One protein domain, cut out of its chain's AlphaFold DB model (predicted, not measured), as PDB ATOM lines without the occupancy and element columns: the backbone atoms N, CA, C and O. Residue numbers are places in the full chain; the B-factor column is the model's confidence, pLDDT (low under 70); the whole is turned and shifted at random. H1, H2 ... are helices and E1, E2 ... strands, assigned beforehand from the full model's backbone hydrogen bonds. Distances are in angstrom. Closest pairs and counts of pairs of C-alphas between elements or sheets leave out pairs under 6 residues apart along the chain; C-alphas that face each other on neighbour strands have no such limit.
ATOM      1  N   ARG A 123     -25.265  47.052 -35.537       87.25
ATOM      2  CA  ARG A 123     -24.150  46.269 -36.084       87.25
ATOM      3  C   ARG A 123     -23.248  45.786 -34.966       87.25
ATOM      4  O   ARG A 123     -23.066  46.478 -33.965       87.25
ATOM      5  N   GLU A 124     -22.699  44.593 -35.141       89.88
ATOM      6  CA  GLU A 124     -21.691  44.057 -34.235       89.88
ATOM      7  C   GLU A 124     -20.392  44.858 -34.343       89.88
ATOM      8  O   GLU A 124     -19.958  45.220 -35.437       89.88
ATOM      9  N   LEU A 125     -19.799  45.173 -33.192       89.81
ATOM     10  CA  LEU A 125     -18.547  45.910 -33.116       89.81
ATOM     11  C   LEU A 125     -17.384  45.047 -33.640       89.81
ATOM     12  O   LEU A 125     -17.157  43.948 -33.120       89.81
ATOM     13  N   PRO A 126     -16.560  45.565 -34.567       84.00
ATOM     14  CA  PRO A 126     -15.315  44.912 -34.952       84.00
ATOM     15  C   PRO A 126     -14.431  44.672 -33.722       84.00
ATOM     16  O   PRO A 126     -14.265  45.564 -32.894       84.00
ATOM     17  N   ASN A 127     -13.844  43.479 -33.599       84.12
ATOM     18  CA  ASN A 127     -12.989  43.054 -32.476       84.12
ATOM     19  C   ASN A 127     -13.682  42.903 -31.104       84.12
ATOM     20  O   ASN A 127     -13.030  42.481 -30.149       84.12
ATOM     21  N   TYR A 128     -14.982  43.195 -30.991       86.75
ATOM     22  CA  TYR A 128     -15.748  43.059 -29.747       86.75
ATOM     23  C   TYR A 128     -16.995  42.190 -29.975       86.75
ATOM     24  O   TYR A 128     -18.115  42.711 -29.981       86.75
ATOM     25  N   PRO A 129     -16.829  40.863 -30.137       82.94
ATOM     26  CA  PRO A 129     -17.950  39.974 -30.409       82.94
ATOM     27  C   PRO A 129     -18.983  39.999 -29.274       82.94
ATOM     28  O   PRO A 129     -18.639  40.056 -28.088       82.94
ATOM     29  N   GLY A 130     -20.264  39.970 -29.640       83.81
ATOM     30  CA  GLY A 130     -21.394  40.071 -28.713       83.81
ATOM     31  C   GLY A 130     -21.718  41.493 -28.233       83.81
ATOM     32  O   GLY A 130     -22.588  41.669 -27.374       83.81
ATOM     33  N   TYR A 131     -21.051  42.517 -28.772       88.75
ATOM     34  CA  TYR A 131     -21.405  43.917 -28.555       88.75
ATOM     35  C   TYR A 131     -21.979  44.524 -29.838       88.75
ATOM     36  O   TYR A 131     -21.343  44.500 -30.884       88.75
ATOM     37  N   LEU A 132     -23.178  45.093 -29.746       89.75
ATOM     38  CA  LEU A 132     -23.897  45.738 -30.840       89.75
ATOM     39  C   LEU A 132     -23.915  47.249 -30.626       89.75
ATOM     40  O   LEU A 132     -24.292  47.714 -29.551       89.75
ATOM     41  N   LEU A 133     -23.559  48.022 -31.645       89.50
ATOM     42  CA  LEU A 133     -23.625  49.479 -31.615       89.50
ATOM     43  C   LEU A 133     -24.769  49.973 -32.500       89.50
ATOM     44  O   LEU A 133     -24.953  49.488 -33.616       89.50
ATOM     45  N   HIS A 134     -25.523  50.954 -32.008       84.50
ATOM     46  CA  HIS A 134     -26.605  51.564 -32.770       84.50
ATOM     47  C   HIS A 134     -26.107  52.719 -33.647       84.50
ATOM     48  O   HIS A 134     -25.427  53.634 -33.167       84.50
ATOM     49  N   SER A 135     -26.504  52.722 -34.921       76.94
ATOM     50  CA  SER A 135     -26.035  53.688 -35.923       76.94
ATOM     51  C   SER A 135     -26.420  55.143 -35.615       76.94
ATOM     52  O   SER A 135     -25.649  56.060 -35.908       76.94
ATOM     53  N   VAL A 136     -27.572  55.368 -34.965       76.25
ATOM     54  CA  VAL A 136     -28.117  56.712 -34.691       76.25
ATOM     55  C   VAL A 136     -27.859  57.172 -33.255       76.25
ATOM     56  O   VAL A 136     -27.300  58.248 -33.037       76.25
ATOM     57  N   THR A 137     -28.272  56.375 -32.264       79.81
ATOM     58  CA  THR A 137     -28.185  56.758 -30.838       79.81
ATOM     59  C   THR A 137     -26.775  56.598 -30.281       79.81
ATOM     60  O   THR A 137     -26.465  57.198 -29.255       79.81
ATOM     61  N   ARG A 138     -25.901  55.844 -30.973       80.94
ATOM     62  CA  ARG A 138     -24.554  55.467 -30.505       80.94
ATOM     63  C   ARG A 138     -24.575  54.709 -29.178       80.94
ATOM     64  O   ARG A 138     -23.570  54.656 -28.470       80.94
ATOM     65  N   GLU A 139     -25.726  54.143 -28.836       86.00
ATOM     66  CA  GLU A 139     -25.861  53.255 -27.697       86.00
ATOM     67  C   GLU A 139     -25.161  51.942 -28.004       86.00
ATOM     68  O   GLU A 139     -25.202  51.441 -29.131       86.00
ATOM     69  N   LEU A 140     -24.521  51.400 -26.976       87.38
ATOM     70  CA  LEU A 140     -23.851  50.123 -27.049       87.38
ATOM     71  C   LEU A 140     -24.643  49.099 -26.253       87.38
ATOM     72  O   LEU A 140     -24.941  49.300 -25.077       87.38
ATOM     73  N   TRP A 141     -24.951  47.977 -26.879       88.69
ATOM     74  CA  TRP A 141     -25.684  46.883 -26.275       88.69
ATOM     75  C   TRP A 141     -24.798  45.648 -26.203       88.69
ATOM     76  O   TRP A 141     -24.160  45.278 -27.178       88.69
ATOM     77  N   ARG A 142     -24.742  44.991 -25.044       86.31
ATOM     78  CA  ARG A 142     -24.155  43.655 -24.935       86.31
ATOM     79  C   ARG A 142     -25.271  42.627 -25.063       86.31
ATOM     80  O   ARG A 142     -26.203  42.673 -24.253       86.31
ATOM     81  N   SER A 143     -25.169  41.716 -26.026       82.12
ATOM     82  CA  SER A 143     -26.123  40.620 -26.187       82.12
ATOM     83  C   SER A 143     -26.099  39.684 -24.973       82.12
ATOM     84  O   SER A 143     -25.159  39.680 -24.165       82.12
ATOM     85  N   ALA A 144     -27.180  38.925 -24.788       83.25
ATOM     86  CA  ALA A 144     -27.211  37.901 -23.753       83.25
ATOM     87  C   ALA A 144     -26.148  36.837 -24.065       83.25
ATOM     88  O   ALA A 144     -25.998  36.435 -25.217       83.25
ATOM     89  N   ARG A 145     -25.408  36.391 -23.047       80.94
ATOM     90  CA  ARG A 145     -24.372  35.362 -23.212       80.94
ATOM     91  C   ARG A 145     -24.432  34.323 -22.112       80.94
ATOM     92  O   ARG A 145     -24.668  34.651 -20.948       80.94
ATOM     93  N   GLU A 146     -24.139  33.090 -22.478       85.00
ATOM     94  CA  GLU A 146     -23.969  31.980 -21.551       85.00
ATOM     95  C   GLU A 146     -22.488  31.614 -21.503       85.00
ATOM     96  O   GLU A 146     -21.836  31.517 -22.539       85.00
ATOM     97  N   VAL A 147     -21.934  31.479 -20.300       81.00
ATOM     98  CA  VAL A 147     -20.529  31.109 -20.105       81.00
ATOM     99  C   VAL A 147     -20.483  29.798 -19.327       81.00
ATOM    100  O   VAL A 147     -20.924  29.788 -18.171       81.00
ATOM    101  N   PRO A 148     -19.967  28.707 -19.920       83.06
ATOM    102  CA  PRO A 148     -19.697  27.486 -19.182       83.06
ATOM    103  C   PRO A 148     -18.510  27.725 -18.243       83.06
ATOM    104  O   PRO A 148     -17.464  28.235 -18.645       83.06
ATOM    105  N   LEU A 149     -18.693  27.400 -16.969       85.62
ATOM    106  CA  LEU A 149     -17.655  27.467 -15.948       85.62
ATOM    107  C   LEU A 149     -16.917  26.118 -15.863       85.62
ATOM    108  O   LEU A 149     -17.508  25.082 -16.171       85.62
ATOM    109  N   PRO A 150     -15.660  26.091 -15.377       83.88
ATOM    110  CA  PRO A 150     -14.879  24.852 -15.250       83.88
ATOM    111  C   PRO A 150     -15.529  23.776 -14.366       83.88
ATOM    112  O   PRO A 150     -15.246  22.596 -14.517       83.88
ATOM    113  N   ASN A 151     -16.421  24.175 -13.457       89.25
ATOM    114  CA  ASN A 151     -17.185  23.274 -12.590       89.25
ATOM    115  C   ASN A 151     -18.447  22.688 -13.257       89.25
ATOM    116  O   ASN A 151     -19.268  22.091 -12.567       89.25
ATOM    117  N   GLY A 152     -18.644  22.904 -14.561       87.88
ATOM    118  CA  GLY A 152     -19.805  22.423 -15.313       87.88
ATOM    119  C   GLY A 152     -21.064  23.290 -15.188       87.88
ATOM    120  O   GLY A 152     -22.047  23.036 -15.880       87.88
ATOM    121  N   ASN A 153     -21.052  24.340 -14.361       91.19
ATOM    122  CA  ASN A 153     -22.185  25.261 -14.248       91.19
ATOM    123  C   ASN A 153     -22.225  26.249 -15.421       91.19
ATOM    124  O   ASN A 153     -21.192  26.736 -15.875       91.19
ATOM    125  N   ILE A 154     -23.425  26.628 -15.865       90.75
ATOM    126  CA  ILE A 154     -23.612  27.644 -16.909       90.75
ATOM    127  C   ILE A 154     -24.025  28.962 -16.258       90.75
ATOM    128  O   ILE A 154     -25.077  29.061 -15.623       90.75
ATOM    129  N   ARG A 155     -23.217  30.009 -16.443       84.25
ATOM    130  CA  ARG A 155     -23.553  31.359 -15.985       84.25
ATOM    131  C   ARG A 155     -24.197  32.153 -17.113       84.25
ATOM    132  O   ARG A 155     -23.553  32.457 -18.115       84.25
ATOM    133  N   ARG A 156     -25.461  32.530 -16.924       84.69
ATOM    134  CA  ARG A 156     -26.227  33.358 -17.865       84.69
ATOM    135  C   ARG A 156     -26.056  34.837 -17.541       84.69
ATOM    136  O   ARG A 156     -26.262  35.266 -16.408       84.69
ATOM    137  N   TYR A 157     -25.701  35.621 -18.546       81.12
ATOM    138  CA  TYR A 157     -25.637  37.073 -18.469       81.12
ATOM    139  C   TYR A 157     -26.742  37.653 -19.354       81.12
ATOM    140  O   TYR A 157     -26.713  37.418 -20.563       81.12
ATOM    141  N   PRO A 158     -27.696  38.419 -18.795       82.81
ATOM    142  CA  PRO A 158     -28.741  39.039 -19.593       82.81
ATOM    143  C   PRO A 158     -28.155  40.113 -20.511       82.81
ATOM    144  O   PRO A 158     -27.089  40.688 -20.237       82.81
ATOM    145  N   ALA A 159     -28.887  40.396 -21.587       85.69
ATOM    146  CA  ALA A 159     -28.569  41.498 -22.472       85.69
ATOM    147  C   ALA A 159     -28.640  42.819 -21.690       85.69
ATOM    148  O   ALA A 159     -29.533  43.017 -20.863       85.69
ATOM    149  N   LYS A 160     -27.683  43.721 -21.911       87.50
ATOM    150  CA  LYS A 160     -27.570  44.954 -21.118       87.50
ATOM    151  C   LYS A 160     -27.016  46.102 -21.942       87.50
ATOM    152  O   LYS A 160     -25.961  45.958 -22.558       87.50
ATOM    153  N   VAL A 161     -27.696  47.248 -21.904       87.44
ATOM    154  CA  VAL A 161     -27.177  48.503 -22.461       87.44
ATOM    155  C   VAL A 161     -25.970  48.947 -21.635       87.44
ATOM    156  O   VAL A 161     -26.035  49.070 -20.409       87.44
ATOM    157  N   VAL A 162     -24.845  49.141 -22.310       85.44
ATOM    158  CA  VAL A 162     -23.597  49.620 -21.724       85.44
ATOM    159  C   VAL A 162     -23.652  51.141 -21.721       85.44
ATOM    160  O   VAL A 162     -23.858  51.766 -22.756       85.44
ATOM    161  N   GLN A 163     -23.483  51.743 -20.548       82.25
ATOM    162  CA  GLN A 163     -23.453  53.197 -20.407       82.25
ATOM    163  C   GLN A 163     -22.039  53.717 -20.666       82.25
ATOM    164  O   GLN A 163     -21.061  53.145 -20.179       82.25
ATOM    165  N   ALA A 164     -21.932  54.796 -21.440       80.56
ATOM    166  CA  ALA A 164     -20.661  55.467 -21.673       80.56
ATOM    167  C   ALA A 164     -20.315  56.326 -20.455       80.56
ATOM    168  O   ALA A 164     -21.149  57.100 -19.987       80.56
ATOM    169  N   PHE A 165     -19.073  56.245 -19.987       78.12
ATOM    170  CA  PHE A 165     -18.543  57.159 -18.981       78.12
ATOM    171  C   PHE A 165     -17.627  58.165 -19.676       78.12
ATOM    172  O   PHE A 165     -16.704  57.775 -20.394       78.12
ATOM    173  N   ASN A 166     -17.914  59.461 -19.527       83.75
ATOM    174  CA  ASN A 166     -17.183  60.546 -20.195       83.75
ATOM    175  C   ASN A 166     -17.036  60.353 -21.720       83.75
ATOM    176  O   ASN A 166     -15.997  60.648 -22.302       83.75
ATOM    177  N   GLY A 167     -18.068  59.813 -22.382       79.06
ATOM    178  CA  GLY A 167     -18.038  59.566 -23.830       79.06
ATOM    179  C   GLY A 167     -17.113  58.421 -24.264       79.06
ATOM    180  O   GLY A 167     -16.794  58.306 -25.450       79.06
ATOM    181  N   SER A 168     -16.700  57.565 -23.328       80.00
ATOM    182  CA  SER A 168     -15.895  56.373 -23.580       80.00
ATOM    183  C   SER A 168     -16.581  55.113 -23.057       80.00
ATOM    184  O   SER A 168     -17.308  55.142 -22.060       80.00
ATOM    185  N   PHE A 169     -16.352  54.001 -23.748       83.12
ATOM    186  CA  PHE A 169     -16.752  52.676 -23.303       83.12
ATOM    187  C   PHE A 169     -15.525  51.892 -22.863       83.12
ATOM    188  O   PHE A 169     -14.436  52.023 -23.425       83.12
ATOM    189  N   SER A 170     -15.723  51.042 -21.861       84.06
ATOM    190  CA  SER A 170     -14.721  50.082 -21.430       84.06
ATOM    191  C   SER A 170     -15.239  48.680 -21.702       84.06
ATOM    192  O   SER A 170     -16.229  48.248 -21.109       84.06
ATOM    193  N   LEU A 171     -14.593  48.001 -22.643       84.31
ATOM    194  CA  LEU A 171     -15.008  46.702 -23.157       84.31
ATOM    195  C   LEU A 171     -13.966  45.657 -22.782       84.31
ATOM    196  O   LEU A 171     -12.773  45.953 -22.739       84.31
ATOM    197  N   SER A 172     -14.418  44.443 -22.483       75.19
ATOM    198  CA  SER A 172     -13.534  43.334 -22.139       75.19
ATOM    199  C   SER A 172     -13.766  42.169 -23.086       75.19
ATOM    200  O   SER A 172     -14.892  41.680 -23.200       75.19
ATOM    201  N   VAL A 173     -12.695  41.740 -23.754       74.81
ATOM    202  CA  VAL A 173     -12.676  40.619 -24.703       74.81
ATOM    203  C   VAL A 173     -11.550  39.691 -24.279       74.81
ATOM    204  O   VAL A 173     -10.418  40.133 -24.111       74.81
ATOM    205  N   GLY A 174     -11.866  38.418 -24.027       71.12
ATOM    206  CA  GLY A 174     -10.862  37.426 -23.626       71.12
ATOM    207  C   GLY A 174     -10.076  37.782 -22.355       71.12
ATOM    208  O   GLY A 174      -8.901  37.463 -22.263       71.12
ATOM    209  N   GLY A 175     -10.686  38.492 -21.397       72.88
ATOM    210  CA  GLY A 175     -10.026  38.919 -20.152       72.88
ATOM    211  C   GLY A 175      -9.218  40.218 -20.262       72.88
ATOM    212  O   GLY A 175      -8.926  40.838 -19.244       72.88
ATOM    213  N   VAL A 176      -8.951  40.708 -21.473       77.00
ATOM    214  CA  VAL A 176      -8.275  41.994 -21.691       77.00
ATOM    215  C   VAL A 176      -9.310  43.111 -21.710       77.00
ATOM    216  O   VAL A 176     -10.317  43.030 -22.416       77.00
ATOM    217  N   ARG A 177      -9.087  44.163 -20.916       79.69
ATOM    218  CA  ARG A 177      -9.955  45.344 -20.851       79.69
ATOM    219  C   ARG A 177      -9.357  46.461 -21.702       79.69
ATOM    220  O   ARG A 177      -8.223  46.863 -21.490       79.69
ATOM    221  N   SER A 178     -10.139  46.981 -22.639       79.19
ATOM    222  CA  SER A 178      -9.762  48.092 -23.511       79.19
ATOM    223  C   SER A 178     -10.742  49.250 -23.332       79.19
ATOM    224  O   SER A 178     -11.949  49.043 -23.182       79.19
ATOM    225  N   SER A 179     -10.225  50.478 -23.312       83.56
ATOM    226  CA  SER A 179     -11.025  51.701 -23.348       83.56
ATOM    227  C   SER A 179     -10.996  52.292 -24.755       83.56
ATOM    228  O   SER A 179      -9.939  52.468 -25.360       83.56
ATOM    229  N   ARG A 180     -12.174  52.603 -25.295       81.06
ATOM    230  CA  ARG A 180     -12.321  53.258 -26.600       81.06
ATOM    231  C   ARG A 180     -13.388  54.346 -26.520       81.06
ATOM    232  O   ARG A 180     -14.384  54.215 -25.809       81.06
ATOM    233  N   GLY A 181     -13.179  55.438 -27.252       85.56
ATOM    234  CA  GLY A 181     -14.158  56.521 -27.357       85.56
ATOM    235  C   GLY A 181     -15.384  56.096 -28.169       85.56
ATOM    236  O   GLY A 181     -15.245  55.387 -29.164       85.56
ATOM    237  N   VAL A 182     -16.571  56.586 -27.796       84.06
ATOM    238  CA  VAL A 182     -17.842  56.299 -28.496       84.06
ATOM    239  C   VAL A 182     -17.739  56.636 -29.988       84.06
ATOM    240  O   VAL A 182     -18.237  55.892 -30.826       84.06
ATOM    241  N   GLN A 183     -17.069  57.741 -30.338       83.81
ATOM    242  CA  GLN A 183     -16.901  58.142 -31.738       83.81
ATOM    243  C   GLN A 183     -15.927  57.249 -32.513       83.81
ATOM    244  O   GLN A 183     -16.179  57.006 -33.687       83.81
ATOM    245  N   SER A 184     -14.862  56.748 -31.873       86.75
ATOM    246  CA  SER A 184     -13.910  55.815 -32.502       86.75
ATOM    247  C   SER A 184     -14.619  54.518 -32.859       86.75
ATOM    248  O   SER A 184     -14.636  54.126 -34.017       86.75
ATOM    249  N   LEU A 185     -15.304  53.918 -31.878       86.19
ATOM    250  CA  LEU A 185     -16.061  52.681 -32.076       86.19
ATOM    251  C   LEU A 185     -17.152  52.854 -33.132       86.19
ATOM    252  O   LEU A 185     -17.350  51.979 -33.969       86.19
ATOM    253  N   TRP A 186     -17.838  53.998 -33.129       88.00
ATOM    254  CA  TRP A 186     -18.848  54.292 -34.137       88.00
ATOM    255  C   TRP A 186     -18.260  54.425 -35.542       88.00
ATOM    256  O   TRP A 186     -18.804  53.834 -36.466       88.00
ATOM    257  N   ALA A 187     -17.150  55.145 -35.706       85.19
ATOM    258  CA  ALA A 187     -16.507  55.302 -37.008       85.19
ATOM    259  C   ALA A 187     -15.936  53.978 -37.541       85.19
ATOM    260  O   ALA A 187     -16.019  53.724 -38.736       85.19
ATOM    261  N   GLU A 188     -15.402  53.127 -36.661       87.81
ATOM    262  CA  GLU A 188     -14.910  51.787 -37.010       87.81
ATOM    263  C   GLU A 188     -16.048  50.846 -37.434       87.81
ATOM    264  O   GLU A 188     -15.895  50.071 -38.372       87.81
ATOM    265  N   THR A 189     -17.201  50.921 -36.762       87.00
ATOM    266  CA  THR A 189     -18.356  50.037 -37.025       87.00
ATOM    267  C   THR A 189     -19.186  50.500 -38.216       87.00
ATOM    268  O   THR A 189     -19.766  49.695 -38.944       87.00
ATOM    269  N   PHE A 190     -19.243  51.813 -38.420       84.75
ATOM    270  CA  PHE A 190     -19.996  52.449 -39.488       84.75
ATOM    271  C   PHE A 190     -19.105  53.381 -40.322       84.75
ATOM    272  O   PHE A 190     -19.322  54.601 -40.344       84.75
ATOM    273  N   PRO A 191     -18.107  52.829 -41.034       81.94
ATOM    274  CA  PRO A 191     -17.194  53.626 -41.849       81.94
ATOM    275  C   PRO A 191     -17.932  54.363 -42.974       81.94
ATOM    276  O   PRO A 191     -17.572  55.490 -43.301       81.94
ATOM    277  N   ASP A 192     -19.035  53.800 -43.475       76.62
ATOM    278  CA  ASP A 192     -19.911  54.406 -44.489       76.62
ATOM    279  C   ASP A 192     -20.488  55.767 -44.051       76.62
ATOM    280  O   ASP A 192     -20.886  56.596 -44.874       76.62
ATOM    281  N   TYR A 193     -20.528  56.016 -42.736       68.75
ATOM    282  CA  TYR A 193     -20.998  57.264 -42.140       68.75
ATOM    283  C   TYR A 193     -19.852  58.152 -41.625       68.75
ATOM    284  O   TYR A 193     -20.086  59.317 -41.272       68.75
ATOM    285  N   ALA A 194     -18.615  57.646 -41.606       56.28
ATOM    286  CA  ALA A 194     -17.426  58.377 -41.193       56.28
ATOM    287  C   ALA A 194     -16.935  59.284 -42.340       56.28
ATOM    288  O   ALA A 194     -16.477  58.826 -43.379       56.28
TER     289      ALA A 194
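What this domain is: This is residues 123 to 194 of the 232 residues of an uncharacterized protein of Mycolicibacterium rhodesiae (UniProt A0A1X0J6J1). A small twisted sheet of four strands, E1 to E3 and E6, has the hairpin of E7 and E8 and the short helix H1 on one side of it, while a second hairpin, E4 and E5, prolongs E3 and E6 into a two-stranded arm that makes the length of the whole. The printed part has 72 residues, with eight named strands followed by one named helix. The four-stranded sheet has the order E1, E2, E3, E6, and its neighbours are antiparallel, as in the two hairpins; the class is mostly strand. The whole is only just compact, close to loose, with a radius of gyration of the C-alphas of 13.4 A, and spans 45 by 19 by 19 A.

How they stand to each other: E1, residues 123 to 125, E2, residues 128 to 134, and E3, residues 140 to 142, form a meander, each strand the antiparallel neighbour of the one before. N 125 and O 131 are 2.9 A apart, and N 132 and O 141 are 2.8 A apart, both within hydrogen-bond range. E3 runs on at 36 degrees into E4, residues 145 to 148, which forms a hairpin with E5, residues 154 to 157; N 147 and O 155 are 2.9 A apart. E5 runs on at 56 degrees into E6, residues 160 to 162, an edge strand antiparallel to E3, with N 162 and O 140 at 2.8 A. E7, residues 168 to 173, and E8, residues 176 to 181, form a hairpin, with N 178 and O 171 at 2.8 A. The closest C-alphas of E2 and E7, Tyr 128 and Val 173, are 6.4 A apart. H1, residues 182 to 189, is on the four-stranded sheet at a height of 9.2 A. It is only just over E2, on which 3 of its 8 C-alphas fall, and runs across the strands, at 74 degrees to E2 on the local plane. The closest C-alphas of E1 and H1, Leu 125 and Thr 189, are 5.7 A apart. In H1 every O i to N i+4 pair is within hydrogen-bond range. E4 and E5 are apart from H1, E7 and E8.

Where its parts are: E1 begins at C-alpha 123, (-24.150, 46.269, -36.084). E2 is 14.1 A long, E4 10.0 A and E5 9.8 A. E7 begins at C-alpha 168, (-15.895, 56.373, -23.580), and is 16.1 A long; E8 is 16.7 A. H1, 10.6 A long, ends at C-alpha 189, (-18.356, 50.037, -37.025).

The domain as a whole: The two C-alphas farthest apart, those of Asn 151 and Ala 194, are 45.3 A apart. The printed part has no cut, and the links between its named elements are tight. The mean pLDDT of the printed part is 83.0; residues 193 to 194 are under 70.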